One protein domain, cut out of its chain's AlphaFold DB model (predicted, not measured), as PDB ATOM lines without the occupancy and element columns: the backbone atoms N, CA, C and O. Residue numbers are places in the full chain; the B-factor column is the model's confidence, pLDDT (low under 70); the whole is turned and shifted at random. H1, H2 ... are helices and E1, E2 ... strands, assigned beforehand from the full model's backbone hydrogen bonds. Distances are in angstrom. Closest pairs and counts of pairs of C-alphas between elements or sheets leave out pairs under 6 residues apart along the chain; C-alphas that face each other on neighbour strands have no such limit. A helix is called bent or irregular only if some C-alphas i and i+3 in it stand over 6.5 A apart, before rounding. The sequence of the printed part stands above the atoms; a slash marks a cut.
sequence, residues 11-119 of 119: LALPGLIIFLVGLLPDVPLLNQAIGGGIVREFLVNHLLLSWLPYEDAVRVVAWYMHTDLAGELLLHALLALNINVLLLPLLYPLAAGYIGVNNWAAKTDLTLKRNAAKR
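This is residues 11 to 119 of the 119 residues of an uncharacterized protein of Gammaproteobacteria bacterium (UniProt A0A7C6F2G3). A small helical head trails one long helical arm: H1 and H4a lie side by side, H2 crosses H4a, and beyond a bend H4b runs away from the head, with residues 96 to 119 sticking out. H3 sits beside H2, and a small strand hairpin, E1 and E2, lies at one end of the head. The printed part has 109 residues, mostly helix, with four named helices and two named strands in the order H1, E1, E2, H2, H3, H4; the sheet E1 - E2 is antiparallel. It is extended, with a radius of gyration of the C-alphas of 22.5 A and spans of 76 by 36 by 21 A.

H1, residues 11 to 22, touches H4a, residues 69 to 86, at a shallow tilt of 30 degrees, opposite ways; their closest C-alphas, of Gly 15 and Asn 84, are 4.6 A apart. E1, residues 27 to 29, and E2, residues 32 to 34, form an antiparallel hairpin, with N 27 and O 34 within hydrogen-bond range at 2.9 A. H2, residues 36 to 51, touches residues 72 to 79 of H4a alone, at a steep tilt of 58 degrees; the closest C-alphas, of Arg 40 and His 76, are 5.9 A apart. H3, residues 54 to 64, is close to H2 but not clearly touching; the closest C-alphas, of Leu 49 and Ala 57, are 5.3 A apart. H4b, residues 89 to 116, is apart from H2 and H3. Every O i to N i+4 pair is within hydrogen-bond range in H3 and H4a, against 7 of 8 in H1, 9 of 12 in H2 and 22 of 24 in H4b.

H1 begins at C-alpha 11 (-114.811, 92.224, 8.939), measures 19.1 A and is irregular, with C-alphas 11 and 14 7.2 A apart. E1 measures 6.1 A, E2 6.0 A, H2 22.1 A and H3 15.2 A. H4, residues 69 to 116, assigned as one helix by its hydrogen bonds, is bent, with C-alphas 86 and 89 6.8 A apart; arms H4a, 25.6 A, and H4b, 41.5 A, stand at a steep tilt of 59 degrees. H4b ends at C-alpha 116 (-111.945, 124.886, 27.996).

The two C-alphas farthest apart, of Glu 55 and Arg 119, are 77.1 A apart. The printed part has no cut, and its five links are tight. Mean pLDDT of the printed part is 90.7; residue 119 alone is under 70.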
ATOM      1  N   LEU A  11    -114.366  93.573   8.571       92.94
ATOM      2  CA  LEU A  11    -114.811  92.224   8.939       92.94
ATOM      3  C   LEU A  11    -114.738  91.228   7.772       92.94
ATOM      4  O   LEU A  11    -114.747  90.023   8.002       92.94
ATOM      5  N   ALA A  12    -114.665  91.715   6.532       92.25
ATOM      6  CA  ALA A  12    -114.500  90.883   5.341       92.25
ATOM      7  C   ALA A  12    -113.026  90.690   4.942       92.25
ATOM      8  O   ALA A  12    -112.731  89.853   4.088       92.25
ATOM      9  N   LEU A  13    -112.095  91.450   5.539       92.75
ATOM     10  CA  LEU A  13    -110.681  91.429   5.154       92.75
ATOM     11  C   LEU A  13    -110.034  90.044   5.269       92.75
ATOM     12  O   LEU A  13    -109.337  89.673   4.328       92.75
ATOM     13  N   PRO A  14    -110.240  89.254   6.338       91.94
ATOM     14  CA  PRO A  14    -109.592  87.948   6.445       91.94
ATOM     15  C   PRO A  14    -109.987  86.997   5.312       91.94
ATOM     16  O   PRO A  14    -109.115  86.419   4.666       91.94
ATOM     17  N   GLY A  15    -111.285  86.893   5.009       92.50
ATOM     18  CA  GLY A  15    -111.773  86.118   3.868       92.50
ATOM     19  C   GLY A  15    -111.242  86.632   2.535       92.50
ATOM     20  O   GLY A  15    -110.819  85.842   1.693       92.50
ATOM     21  N   LEU A  16    -111.206  87.955   2.360       93.69
ATOM     22  CA  LEU A  16    -110.680  88.586   1.152       93.69
ATOM     23  C   LEU A  16    -109.186  88.288   0.955       93.69
ATOM     24  O   LEU A  16    -108.773  87.993  -0.160       93.69
ATOM     25  N   ILE A  17    -108.384  88.299   2.022       93.69
ATOM     26  CA  ILE A  17    -106.959  87.946   1.965       93.69
ATOM     27  C   ILE A  17    -106.788  86.493   1.514       93.69
ATOM     28  O   ILE A  17    -106.026  86.230   0.586       93.69
ATOM     29  N   ILE A  18    -107.522  85.554   2.117       93.06
ATOM     30  CA  ILE A  18    -107.463  84.131   1.741       93.06
ATOM     31  C   ILE A  18    -107.876  83.940   0.277       93.06
ATOM     32  O   ILE A  18    -107.227  83.210  -0.476       93.06
ATOM     33  N   PHE A  19    -108.933  84.632  -0.150       93.75
ATOM     34  CA  PHE A  19    -109.396  84.596  -1.529       93.75
ATOM     35  C   PHE A  19    -108.323  85.099  -2.506       93.75
ATOM     36  O   PHE A  19    -107.979  84.389  -3.449       93.75
ATOM     37  N   LEU A  20    -107.736  86.270  -2.240       94.19
ATOM     38  CA  LEU A  20    -106.691  86.868  -3.078       94.19
ATOM     39  C   LEU A  20    -105.432  86.001  -3.171       94.19
ATOM     40  O   LEU A  20    -104.833  85.915  -4.239       94.19
ATOM     41  N   VAL A  21    -105.040  85.334  -2.086       92.31
ATOM     42  CA  VAL A  21    -103.877  84.436  -2.093       92.31
ATOM     43  C   VAL A  21    -104.118  83.219  -2.996       92.31
ATOM     44  O   VAL A  21    -103.225  82.831  -3.744       92.31
ATOM     45  N   GLY A  22    -105.324  82.645  -2.997       89.94
ATOM     46  CA  GLY A  22    -105.650  81.518  -3.885       89.94
ATOM     47  C   GLY A  22    -105.896  81.900  -5.351       89.94
ATOM     48  O   GLY A  22    -105.925  81.013  -6.203       89.94
ATOM     49  N   LEU A  23    -106.035  83.196  -5.656       92.00
ATOM     50  CA  LEU A  23    -106.091  83.729  -7.025       92.00
ATOM     51  C   LEU A  23    -104.713  83.868  -7.681       92.00
ATOM     52  O   LEU A  23    -104.640  84.137  -8.882       92.00
ATOM     53  N   LEU A  24    -103.628  83.735  -6.915       91.19
ATOM     54  CA  LEU A  24    -102.285  83.864  -7.464       91.19
ATOM     55  C   LEU A  24    -102.047  82.785  -8.535       91.19
ATOM     56  O   LEU A  24    -102.345  81.613  -8.287       91.19
ATOM     57  N   PRO A  25    -101.513  83.156  -9.711       85.44
ATOM     58  CA  PRO A  25    -101.192  82.186 -10.744       85.44
ATOM     59  C   PRO A  25    -100.082  81.255 -10.261       85.44
ATOM     60  O   PRO A  25     -99.196  81.661  -9.506       85.44
ATOM     61  N   ASP A  26    -100.122  80.014 -10.728       85.25
ATOM     62  CA  ASP A  26     -99.096  79.032 -10.418       85.25
ATOM     63  C   ASP A  26     -97.865  79.277 -11.294       85.25
ATOM     64  O   ASP A  26     -97.929  79.252 -12.525       85.25
ATOM     65  N   VAL A  27     -96.734  79.555 -10.649       83.19
ATOM     66  CA  VAL A  27     -95.450  79.790 -11.308       83.19
ATOM     67  C   VAL A  27     -94.553  78.579 -11.054       83.19
ATOM     68  O   VAL A  27     -94.340  78.208  -9.896       83.19
ATOM     69  N   PRO A  28     -93.997  77.943 -12.101       81.12
ATOM     70  CA  PRO A  28     -93.059  76.849 -11.912       81.12
ATOM     71  C   PRO A  28     -91.738  77.398 -11.358       81.12
ATOM     72  O   PRO A  28     -91.010  78.114 -12.047       81.12
ATOM     73  N   LEU A  29     -91.408  77.040 -10.119       81.31
ATOM     74  CA  LEU A  29     -90.120  77.328  -9.494       81.31
ATOM     75  C   LEU A  29     -89.504  76.010  -9.025       81.31
ATOM     76  O   LEU A  29     -90.115  75.272  -8.262       81.31
ATOM     77  N   LEU A  30     -88.286  75.699  -9.483       80.06
ATOM     78  CA  LEU A  30     -87.561  74.479  -9.087       80.06
ATOM     79  C   LEU A  30     -88.379  73.183  -9.282       80.06
ATOM     80  O   LEU A  30     -88.360  72.292  -8.439       80.06
ATOM     81  N   ASN A  31     -89.092  73.073 -10.410       76.62
ATOM     82  CA  ASN A  31     -89.938  71.920 -10.748       76.62
ATOM     83  C   ASN A  31     -91.152  71.711  -9.813       76.62
ATOM     84  O   ASN A  31     -91.782  70.657  -9.856       76.62
ATOM     85  N   GLN A  32     -91.490  72.709  -8.991       74.38
ATOM     86  CA  GLN A  32     -92.707  72.758  -8.185       74.38
ATOM     87  C   GLN A  32     -93.568  73.942  -8.635       74.38
ATOM     88  O   GLN A  32     -93.059  75.035  -8.886       74.38
ATOM     89  N   ALA A  33     -94.874  73.725  -8.763       74.88
ATOM     90  CA  ALA A  33     -95.821  74.804  -9.008       74.88
ATOM     91  C   ALA A  33     -96.030  75.563  -7.693       74.88
ATOM     92  O   ALA A  33     -96.607  75.018  -6.757       74.88
ATOM     93  N   ILE A  34     -95.518  76.792  -7.604       79.88
ATOM     94  CA  ILE A  34     -95.702  77.662  -6.441       79.88
ATOM     95  C   ILE A  34     -96.702  78.745  -6.824       79.88
ATOM     96  O   ILE A  34     -96.493  79.472  -7.794       79.88
ATOM     97  N   GLY A  35     -97.778  78.873  -6.057       86.62
ATOM     98  CA  GLY A  35     -98.817  79.853  -6.334       86.62
ATOM     99  C   GLY A  35    -100.087  79.600  -5.542       86.62
ATOM    100  O   GLY A  35    -100.068  78.981  -4.473       86.62
ATOM    101  N   GLY A  36    -101.195  80.113  -6.070       89.00
ATOM    102  CA  GLY A  36    -102.508  79.976  -5.459       89.00
ATOM    103  C   GLY A  36    -103.020  78.537  -5.459       89.00
ATOM    104  O   GLY A  36    -103.802  78.198  -4.574       89.00
ATOM    105  N   GLY A  37    -102.557  77.678  -6.374       88.25
ATOM    106  CA  GLY A  37    -102.961  76.273  -6.476       88.25
ATOM    107  C   GLY A  37    -102.709  75.493  -5.193       88.25
ATOM    108  O   GLY A  37    -103.625  74.857  -4.679       88.25
ATOM    109  N   ILE A  38    -101.531  75.668  -4.584       89.81
ATOM    110  CA  ILE A  38    -101.190  75.048  -3.290       89.81
ATOM    111  C   ILE A  38    -102.205  75.442  -2.210       89.81
ATOM    112  O   ILE A  38    -102.614  74.620  -1.393       89.81
ATOM    113  N   VAL A  39    -102.616  76.710  -2.189       91.44
ATOM    114  CA  VAL A  39    -103.546  77.232  -1.180       91.44
ATOM    115  C   VAL A  39    -104.948  76.678  -1.418       91.44
ATOM    116  O   VAL A  39    -105.596  76.257  -0.460       91.44
ATOM    117  N   ARG A  40    -105.402  76.620  -2.678       91.94
ATOM    118  CA  ARG A  40    -106.692  76.013  -3.046       91.94
ATOM    119  C   ARG A  40    -106.736  74.541  -2.635       91.94
ATOM    120  O   ARG A  40    -107.646  74.140  -1.911       91.94
ATOM    121  N   GLU A  41    -105.716  73.766  -2.998       90.88
ATOM    122  CA  GLU A  41    -105.597  72.351  -2.627       90.88
ATOM    123  C   GLU A  41    -105.534  72.154  -1.112       90.88
ATOM    124  O   GLU A  41    -106.201  71.273  -0.565       90.88
ATOM    125  N   PHE A  42    -104.770  72.992  -0.406       92.06
ATOM    126  CA  PHE A  42    -104.681  72.939   1.049       92.06
ATOM    127  C   PHE A  42    -106.058  73.113   1.696       92.06
ATOM    128  O   PHE A  42    -106.422  72.316   2.566       92.06
ATOM    129  N   LEU A  43    -106.829  74.114   1.258       93.00
ATOM    130  CA  LEU A  43    -108.168  74.377   1.779       93.00
ATOM    131  C   LEU A  43    -109.145  73.253   1.445       93.00
ATOM    132  O   LEU A  43    -109.913  72.848   2.313       93.00
ATOM    133  N   VAL A  44    -109.108  72.702   0.234       93.94
ATOM    134  CA  VAL A  44    -109.957  71.555  -0.115       93.94
ATOM    135  C   VAL A  44    -109.630  70.365   0.790       93.94
ATOM    136  O   VAL A  44    -110.518  69.844   1.461       93.94
ATOM    137  N   ASN A  45    -108.360  69.984   0.899       93.06
ATOM    138  CA  ASN A  45    -107.956  68.790   1.641       93.06
ATOM    139  C   ASN A  45    -108.209  68.903   3.155       93.06
ATOM    140  O   ASN A  45    -108.739  67.975   3.772       93.06
ATOM    141  N   HIS A  46    -107.876  70.045   3.759       90.94
ATOM    142  CA  HIS A  46    -107.911  70.205   5.218       90.94
ATOM    143  C   HIS A  46    -109.201  70.841   5.738       90.94
ATOM    144  O   HIS A  46    -109.583  70.594   6.880       90.94
ATOM    145  N   LEU A  47    -109.879  71.665   4.934       90.44
ATOM    146  CA  LEU A  47    -111.089  72.363   5.370       90.44
ATOM    147  C   LEU A  47    -112.366  71.719   4.834       90.44
ATOM    148  O   LEU A  47    -113.360  71.696   5.545       90.44
ATOM    149  N   LEU A  48    -112.369  71.216   3.600       92.38
ATOM    150  CA  LEU A  48    -113.580  70.650   3.003       92.38
ATOM    151  C   LEU A  48    -113.654  69.139   3.224       92.38
ATOM    152  O   LEU A  48    -114.566  68.650   3.886       92.38
ATOM    153  N   LEU A  49    -112.670  68.398   2.708       93.06
ATOM    154  CA  LEU A  49    -112.687  66.933   2.712       93.06
ATOM    155  C   LEU A  49    -112.625  66.347   4.124       93.06
ATOM    156  O   LEU A  49    -113.242  65.321   4.385       93.06
ATOM    157  N   SER A  50    -111.940  67.023   5.050       91.19
ATOM    158  CA  SER A  50    -111.819  66.581   6.447       91.19
ATOM    159  C   SER A  50    -113.147  66.588   7.220       91.19
ATOM    160  O   SER A  50    -113.248  65.938   8.257       91.19
ATOM    161  N   TRP A  51    -114.160  67.313   6.736       90.25
ATOM    162  CA  TRP A  51    -115.465  67.449   7.394       90.25
ATOM    163  C   TRP A  51    -116.591  66.709   6.666       90.25
ATOM    164  O   TRP A  51    -117.698  66.603   7.194       90.25
ATOM    165  N   LEU A  52    -116.325  66.204   5.461       92.94
ATOM    166  CA  LEU A  52    -117.300  65.483   4.653       92.94
ATOM    167  C   LEU A  52    -117.304  63.986   4.998       92.94
ATOM    168  O   LEU A  52    -116.246  63.404   5.249       92.94
ATOM    169  N   PRO A  53    -118.473  63.322   4.950       96.06
ATOM    170  CA  PRO A  53    -118.534  61.867   4.910       96.06
ATOM    171  C   PRO A  53    -117.717  61.323   3.734       96.06
ATOM    172  O   PRO A  53    -117.628  61.954   2.681       96.06
ATOM    173  N   TYR A  54    -117.160  60.121   3.895       93.69
ATOM    174  CA  TYR A  54    -116.263  59.518   2.905       93.69
ATOM    175  C   TYR A  54    -116.849  59.501   1.483       93.69
ATOM    176  O   TYR A  54    -116.166  59.865   0.529       93.69
ATOM    177  N   GLU A  55    -118.124  59.133   1.333       95.44
ATOM    178  CA  GLU A  55    -118.780  59.066   0.022       95.44
ATOM    179  C   GLU A  55    -118.864  60.433  -0.671       95.44
ATOM    180  O   GLU A  55    -118.631  60.531  -1.878       95.44
ATOM    181  N   ASP A  56    -119.146  61.495   0.085       95.25
ATOM    182  CA  ASP A  56    -119.227  62.854  -0.450       95.25
ATOM    183  C   ASP A  56    -117.837  63.418  -0.748       95.25
ATOM    184  O   ASP A  56    -117.640  64.061  -1.779       95.25
ATOM    185  N   ALA A  57    -116.848  63.115   0.098       94.25
ATOM    186  CA  ALA A  57    -115.459  63.484  -0.140       94.25
ATOM    187  C   ALA A  57    -114.948  62.898  -1.468       94.25
ATOM    188  O   ALA A  57    -114.370  63.624  -2.276       94.25
ATOM    189  N   VAL A  58    -115.231  61.620  -1.750       95.25
ATOM    190  CA  VAL A  58    -114.858  60.979  -3.026       95.25
ATOM    191  C   VAL A  58    -115.517  61.677  -4.220       95.25
ATOM    192  O   VAL A  58    -114.854  61.905  -5.232       95.25
ATOM    193  N   ARG A  59    -116.794  62.070  -4.109       94.88
ATOM    194  CA  ARG A  59    -117.497  62.811  -5.174       94.88
ATOM    195  C   ARG A  59    -116.879  64.183  -5.423       94.88
ATOM    196  O   ARG A  59    -116.703  64.562  -6.577       94.88
ATOM    197  N   VAL A  60    -116.538  64.908  -4.359       93.50
ATOM    198  CA  VAL A  60    -115.894  66.225  -4.458       93.50
ATOM    199  C   VAL A  60    -114.514  66.108  -5.097       93.50
ATOM    200  O   VAL A  60    -114.203  66.900  -5.981       93.50
ATOM    201  N   VAL A  61    -113.712  65.108  -4.719       93.81
ATOM    202  CA  VAL A  61    -112.406  64.868  -5.354       93.81
ATOM    203  C   VAL A  61    -112.570  64.530  -6.835       93.81
ATOM    204  O   VAL A  61    -111.883  65.115  -7.667       93.81
ATOM    205  N   ALA A  62    -113.502  63.638  -7.182       94.50
ATOM    206  CA  ALA A  62    -113.766  63.284  -8.576       94.50
ATOM    207  C   ALA A  62    -114.197  64.503  -9.409       94.50
ATOM    208  O   ALA A  62    -113.736  64.673 -10.534       94.50
ATOM    209  N   TRP A  63    -115.038  65.377  -8.848       94.50
ATOM    210  CA  TRP A  63    -115.407  66.643  -9.480       94.50
ATOM    211  C   TRP A  63    -114.197  67.572  -9.642       94.50
ATOM    212  O   TRP A  63    -113.949  68.054 -10.743       94.50
ATOM    213  N   TYR A  64    -113.409  67.767  -8.579       92.38
ATOM    214  CA  TYR A  64    -112.265  68.683  -8.563       92.38
ATOM    215  C   TYR A  64    -111.199  68.299  -9.600       92.38
ATOM    216  O   TYR A  64    -110.678  69.166 -10.288       92.38
ATOM    217  N   MET A  65    -110.940  67.001  -9.793       90.50
ATOM    218  CA  MET A  65    -109.981  66.492 -10.790       90.50
ATOM    219  C   MET A  65    -110.389  66.736 -12.253       90.50
ATOM    220  O   MET A  65    -109.549  66.639 -13.147       90.50
ATOM    221  N   HIS A  66    -111.668  67.011 -12.516       92.94
ATOM    222  CA  HIS A  66    -112.197  67.241 -13.864       92.94
ATOM    223  C   HIS A  66    -112.673  68.676 -14.092       92.94
ATOM    224  O   HIS A  66    -113.141  68.996 -15.187       92.94
ATOM    225  N   THR A  67    -112.585  69.527 -13.073       91.81
ATOM    226  CA  THR A  67    -113.061  70.901 -13.142       91.81
ATOM    227  C   THR A  67    -111.996  71.809 -13.758       91.81
ATOM    228  O   THR A  67    -110.801  71.534 -13.708       91.81
ATOM    229  N   ASP A  68    -112.439  72.887 -14.396       91.62
ATOM    230  CA  ASP A  68    -111.557  73.915 -14.931       91.62
ATOM    231  C   ASP A  68    -111.125  74.916 -13.845       91.62
ATOM    232  O   ASP A  68    -111.642  74.936 -12.728       91.62
ATOM    233  N   LEU A  69    -110.201  75.819 -14.184       88.38
ATOM    234  CA  LEU A  69    -109.741  76.845 -13.243       88.38
ATOM    235  C   LEU A  69    -110.904  77.681 -12.674       88.38
ATOM    236  O   LEU A  69    -110.865  78.086 -11.515       88.38
ATOM    237  N   ALA A  70    -111.951  77.938 -13.463       91.12
ATOM    238  CA  ALA A  70    -113.115  78.690 -13.002       91.12
ATOM    239  C   ALA A  70    -113.879  77.947 -11.893       91.12
ATOM    240  O   ALA A  70    -114.236  78.563 -10.885       91.12
ATOM    241  N   GLY A  71    -114.089  76.635 -12.042       92.62
ATOM    242  CA  GLY A  71    -114.686  75.799 -11.004       92.62
ATOM    243  C   GLY A  71    -113.831  75.727  -9.736       92.62
ATOM    244  O   GLY A  71    -114.366  75.892  -8.637       92.62
ATOM    245  N   GLU A  72    -112.509  75.578  -9.865       91.69
ATOM    246  CA  GLU A  72    -111.596  75.600  -8.712       91.69
ATOM    247  C   GLU A  72    -111.679  76.926  -7.950       91.69
ATOM    248  O   GLU A  72    -111.779  76.947  -6.721       91.69
ATOM    249  N   LEU A  73    -111.661  78.047  -8.678       92.88
ATOM    250  CA  LEU A  73    -111.741  79.384  -8.097       92.88
ATOM    251  C   LEU A  73    -113.092  79.641  -7.430       92.88
ATOM    252  O   LEU A  73    -113.137  80.291  -6.386       92.88
ATOM    253  N   LEU A  74    -114.183  79.115  -7.992       94.44
ATOM    254  CA  LEU A  74    -115.503  79.192  -7.373       94.44
ATOM    255  C   LEU A  74    -115.541  78.408  -6.057       94.44
ATOM    256  O   LEU A  74    -116.003  78.940  -5.046       94.44
ATOM    257  N   LEU A  75    -115.023  77.174  -6.039       94.56
ATOM    258  CA  LEU A  75    -114.941  76.388  -4.808       94.56
ATOM    259  C   LEU A  75    -114.067  77.100  -3.768       94.56
ATOM    260  O   LEU A  75    -114.465  77.231  -2.612       94.56
ATOM    261  N   HIS A  76    -112.917  77.632  -4.185       94.69
ATOM    262  CA  HIS A  76    -112.034  78.420  -3.327       94.69
ATOM    263  C   HIS A  76    -112.731  79.655  -2.747       94.69
ATOM    264  O   HIS A  76    -112.609  79.922  -1.553       94.69
ATOM    265  N   ALA A  77    -113.514  80.382  -3.550       94.19
ATOM    266  CA  ALA A  77    -114.293  81.529  -3.086       94.19
ATOM    267  C   ALA A  77    -115.293  81.138  -1.988       94.19
ATOM    268  O   ALA A  77    -115.410  81.832  -0.976       94.19
ATOM    269  N   LEU A  78    -115.983  80.005  -2.160       94.88
ATOM    270  CA  LEU A  78    -116.918  79.483  -1.164       94.88
ATOM    271  C   LEU A  78    -116.198  79.070   0.123       94.88
ATOM    272  O   LEU A  78    -116.670  79.376   1.217       94.88
ATOM    273  N   LEU A  79    -115.039  78.417   0.020       94.62
ATOM    274  CA  LEU A  79    -114.232  78.051   1.185       94.62
ATOM    275  C   LEU A  79    -113.709  79.291   1.921       94.62
ATOM    276  O   LEU A  79    -113.850  79.377   3.140       94.62
ATOM    277  N   ALA A  80    -113.193  80.287   1.199       94.94
ATOM    278  CA  ALA A  80    -112.743  81.551   1.776       94.94
ATOM    279  C   ALA A  80    -113.882  82.295   2.497       94.94
ATOM    280  O   ALA A  80    -113.683  82.823   3.595       94.94
ATOM    281  N   LEU A  81    -115.093  82.289   1.925       94.12
ATOM    282  CA  LEU A  81    -116.281  82.855   2.562       94.12
ATOM    283  C   LEU A  81    -116.645  82.106   3.850       94.12
ATOM    284  O   LEU A  81    -116.881  82.745   4.873       94.12
ATOM    285  N   ASN A  82    -116.647  80.770   3.825       93.56
ATOM    286  CA  ASN A  82    -116.929  79.952   5.008       93.56
ATOM    287  C   ASN A  82    -115.917  80.209   6.131       93.56
ATOM    288  O   ASN A  82    -116.315  80.388   7.280       93.56
ATOM    289  N   ILE A  83    -114.624  80.319   5.809       92.69
ATOM    290  CA  ILE A  83    -113.598  80.690   6.793       92.69
ATOM    291  C   ILE A  83    -113.884  82.079   7.362       92.69
ATOM    292  O   ILE A  83    -113.815  82.276   8.574       92.69
ATOM    293  N   ASN A  84    -114.255  83.042   6.515       94.69
ATOM    294  CA  ASN A  84    -114.596  84.378   6.988       94.69
ATOM    295  C   ASN A  84    -115.767  84.347   7.975       94.69
ATOM    296  O   ASN A  84    -115.690  84.967   9.033       94.69
ATOM    297  N   VAL A  85    -116.821  83.588   7.661       93.19
ATOM    298  CA  VAL A  85    -117.986  83.410   8.538       93.19
ATOM    299  C   VAL A  85    -117.583  82.788   9.875       93.19
ATOM    300  O   VAL A  85    -118.028  83.270  10.913       93.19
ATOM    301  N   LEU A  86    -116.694  81.789   9.877       92.62
ATOM    302  CA  LEU A  86    -116.165  81.191  11.108       92.62
ATOM    303  C   LEU A  86    -115.359  82.184  11.959       92.62
ATOM    304  O   LEU A  86    -115.336  82.063  13.182       92.62
ATOM    305  N   LEU A  87    -114.726  83.184  11.339       94.25
ATOM    306  CA  LEU A  87    -113.980  84.232  12.040       94.25
ATOM    307  C   LEU A  87    -114.874  85.367  12.562       94.25
ATOM    308  O   LEU A  87    -114.490  86.047  13.516       94.25
ATOM    309  N   LEU A  88    -116.069  85.581  11.997       94.12
ATOM    310  CA  LEU A  88    -116.966  86.673  12.403       94.12
ATOM    311  C   LEU A  88    -117.299  86.695  13.908       94.12
ATOM    312  O   LEU A  88    -117.245  87.786  14.479       94.12
ATOM    313  N   PRO A  89    -117.587  85.565  14.589       95.25
ATOM    314  CA  PRO A  89    -117.827  85.556  16.034       95.25
ATOM    315  C   PRO A  89    -116.656  86.095  16.862       95.25
ATOM    316  O   PRO A  89    -116.877  86.652  17.934       95.25
ATOM    317  N   LEU A  90    -115.421  85.963  16.365       94.62
ATOM    318  CA  LEU A  90    -114.223  86.512  17.000       94.62
ATOM    319  C   LEU A  90    -114.003  87.983  16.618       94.62
ATOM    320  O   LEU A  90    -113.671  88.807  17.468       94.62
ATOM    321  N   LEU A  91    -114.203  88.332  15.348       94.12
ATOM    322  CA  LEU A  91    -113.973  89.687  14.840       94.12
ATOM    323  C   LEU A  91    -115.019  90.690  15.338       94.12
ATOM    324  O   LEU A  91    -114.695  91.851  15.584       94.12
ATOM    325  N   TYR A  92    -116.266  90.255  15.517       94.56
ATOM    326  CA  TYR A  92    -117.365  91.105  15.967       94.56
ATOM    327  C   TYR A  92    -117.118  91.770  17.337       94.56
ATOM    328  O   TYR A  92    -117.196  93.001  17.405       94.56
ATOM    329  N   PRO A  93    -116.790  91.044  18.428       95.44
ATOM    330  CA  PRO A  93    -116.515  91.674  19.719       95.44
ATOM    331  C   PRO A  93    -115.272  92.570  19.682       95.44
ATOM    332  O   PRO A  93    -115.264  93.613  20.335       95.44
ATOM    333  N   LEU A  94    -114.253  92.225  18.885       94.31
ATOM    334  CA  LEU A  94    -113.074  93.077  18.689       94.31
ATOM    335  C   LEU A  94    -113.450  94.408  18.027       94.31
ATOM    336  O   LEU A  94    -113.056  95.474  18.504       94.31
ATOM    337  N   ALA A  95    -114.272  94.362  16.977       94.06
ATOM    338  CA  ALA A  95    -114.795  95.549  16.311       94.06
ATOM    339  C   ALA A  95    -115.686  96.388  17.239       94.06
ATOM    340  O   ALA A  95    -115.528  97.608  17.306       94.06
ATOM    341  N   ALA A  96    -116.580  95.752  18.000       94.25
ATOM    342  CA  ALA A  96    -117.427  96.436  18.975       94.25
ATOM    343  C   ALA A  96    -116.591  97.134  20.064       94.25
ATOM    344  O   ALA A  96    -116.844  98.296  20.389       94.25
ATOM    345  N   GLY A  97    -115.560  96.457  20.578       93.88
ATOM    346  CA  GLY A  97    -114.609  97.024  21.533       93.88
ATOM    347  C   GLY A  97    -113.856  98.220  20.953       93.88
ATOM    348  O   GLY A  97    -113.819  99.283  21.575       93.88
ATOM    349  N   TYR A  98    -113.334  98.094  19.731       93.81
ATOM    350  CA  TYR A  98    -112.659  99.182  19.023       93.81
ATOM    351  C   TYR A  98    -113.563 100.411  18.838       93.81
ATOM    352  O   TYR A  98    -113.163 101.532  19.167       93.81
ATOM    353  N   ILE A  99    -114.804 100.209  18.380       94.31
ATOM    354  CA  ILE A  99    -115.807 101.276  18.246       94.31
ATOM    355  C   ILE A  99    -116.067 101.932  19.608       94.31
ATOM    356  O   ILE A  99    -116.113 103.162  19.701       94.31
ATOM    357  N   GLY A 100    -116.220 101.131  20.665       92.56
ATOM    358  CA  GLY A 100    -116.449 101.604  22.029       92.56
ATOM    359  C   GLY A 100    -115.322 102.502  22.537       92.56
ATOM    360  O   GLY A 100    -115.581 103.631  22.954       92.56
ATOM    361  N   VAL A 101    -114.074 102.039  22.434       93.69
ATOM    362  CA  VAL A 101    -112.880 102.783  22.867       93.69
ATOM    363  C   VAL A 101    -112.715 104.073  22.064       93.69
ATOM    364  O   VAL A 101    -112.512 105.138  22.649       93.69
ATOM    365  N   ASN A 102    -112.862 104.016  20.737       93.75
ATOM    366  CA  ASN A 102    -112.728 105.196  19.885       93.75
ATOM    367  C   ASN A 102    -113.797 106.254  20.202       93.75
ATOM    368  O   ASN A 102    -113.496 107.439  20.352       93.75
ATOM    369  N   ASN A 103    -115.051 105.824  20.364       92.94
ATOM    370  CA  ASN A 103    -116.149 106.729  20.681       92.94
ATOM    371  C   ASN A 103    -116.044 107.302  22.096       92.94
ATOM    372  O   ASN A 103    -116.407 108.461  22.299       92.94
ATOM    373  N   TRP A 104    -115.542 106.530  23.061       92.88
ATOM    374  CA  TRP A 104    -115.239 107.032  24.398       92.88
ATOM    375  C   TRP A 104    -114.151 108.112  24.350       92.88
ATOM    376  O   TRP A 104    -114.381 109.216  24.842       92.88
ATOM    377  N   ALA A 105    -113.030 107.854  23.669       92.31
ATOM    378  CA  ALA A 105    -111.947 108.826  23.512       92.31
ATOM    379  C   ALA A 105    -112.425 110.122  22.829       92.31
ATOM    380  O   ALA A 105    -112.160 111.220  23.321       92.31
ATOM    381  N   ALA A 106    -113.204 110.007  21.748       90.62
ATOM    382  CA  ALA A 106    -113.756 111.157  21.037       90.62
ATOM    383  C   ALA A 106    -114.716 111.990  21.907       90.62
ATOM    384  O   ALA A 106    -114.689 113.219  21.861       90.62
ATOM    385  N   LYS A 107    -115.562 111.342  22.719       91.00
ATOM    386  CA  LYS A 107    -116.459 112.046  23.652       91.00
ATOM    387  C   LYS A 107    -115.680 112.780  24.743       91.00
ATOM    388  O   LYS A 107    -116.038 113.911  25.078       91.00
ATOM    389  N   THR A 108    -114.630 112.162  25.280       88.75
ATOM    390  CA  THR A 108    -113.768 112.778  26.296       88.75
ATOM    391  C   THR A 108    -113.072 114.020  25.741       88.75
ATOM    392  O   THR A 108    -113.158 115.082  26.355       88.75
ATOM    393  N   ASP A 109    -112.484 113.937  24.544       89.94
ATOM    394  CA  ASP A 109    -111.836 115.075  23.877       89.94
ATOM    395  C   ASP A 109    -112.814 116.239  23.620       89.94
ATOM    396  O   ASP A 109    -112.542 117.388  23.976       89.94
ATOM    397  N   LEU A 110    -114.010 115.945  23.096       89.12
ATOM    398  CA  LEU A 110    -115.056 116.955  22.892       89.12
ATOM    399  C   LEU A 110    -115.492 117.623  24.204       89.12
ATOM    400  O   LEU A 110    -115.736 118.831  24.242       89.12
ATOM    401  N   THR A 111    -115.577 116.851  25.287       89.06
ATOM    402  CA  THR A 111    -115.958 117.367  26.609       89.06
ATOM    403  C   THR A 111    -114.886 118.302  27.163       89.06
ATOM    404  O   THR A 111    -115.216 119.386  27.649       89.06
ATOM    405  N   LEU A 112    -113.610 117.931  27.039       87.56
ATOM    406  CA  LEU A 112    -112.479 118.760  27.460       87.56
ATOM    407  C   LEU A 112    -112.431 120.079  26.682       87.56
ATOM    408  O   LEU A 112    -112.357 121.143  27.295       87.56
ATOM    409  N   LYS A 113    -112.579 120.028  25.352       88.19
ATOM    410  CA  LYS A 113    -112.628 121.224  24.494       88.19
ATOM    411  C   LYS A 113    -113.786 122.151  24.860       88.19
ATOM    412  O   LYS A 113    -113.600 123.362  24.952       88.19
ATOM    413  N   ARG A 114    -114.971 121.596  25.133       86.31
ATOM    414  CA  ARG A 114    -116.141 122.386  25.550       86.31
ATOM    415  C   ARG A 114    -115.945 123.047  26.913       86.31
ATOM    416  O   ARG A 114    -116.396 124.168  27.108       86.31
ATOM    417  N   ASN A 115    -115.305 122.358  27.853       85.25
ATOM    418  CA  ASN A 115    -115.025 122.910  29.178       85.25
ATOM    419  C   ASN A 115    -113.948 124.001  29.121       85.25
ATOM    420  O   ASN A 115    -114.057 124.984  29.846       85.25
ATOM    421  N   ALA A 116    -112.955 123.859  28.239       82.56
ATOM    422  CA  ALA A 116    -111.945 124.886  27.996       82.56
ATOM    423  C   ALA A 116    -112.542 126.148  27.350       82.56
ATOM    424  O   ALA A 116    -112.215 127.244  27.773       82.56
ATOM    425  N   ALA A 117    -113.460 126.003  26.389       79.81
ATOM    426  CA  ALA A 117    -114.098 127.131  25.699       79.81
ATOM    427  C   ALA A 117    -115.125 127.911  26.546       79.81
ATOM    428  O   ALA A 117    -115.596 128.963  26.127       79.81
ATOM    429  N   LYS A 118    -115.531 127.368  27.699       77.44
ATOM    430  CA  LYS A 118    -116.441 128.028  28.650       77.44
ATOM    431  C   LYS A 118    -115.708 128.794  29.760       77.44
ATOM    432  O   LYS A 118    -116.384 129.392  30.596       77.44
ATOM    433  N   ARG A 119    -114.376 128.724  29.805       54.53
ATOM    434  CA  ARG A 119    -113.521 129.576  30.642       54.53
ATOM    435  C   ARG A 119    -113.039 130.762  29.825       54.53
ATOM    436  O   ARG A 119    -112.879 131.827  30.452       54.53
TER     437      ARG A 119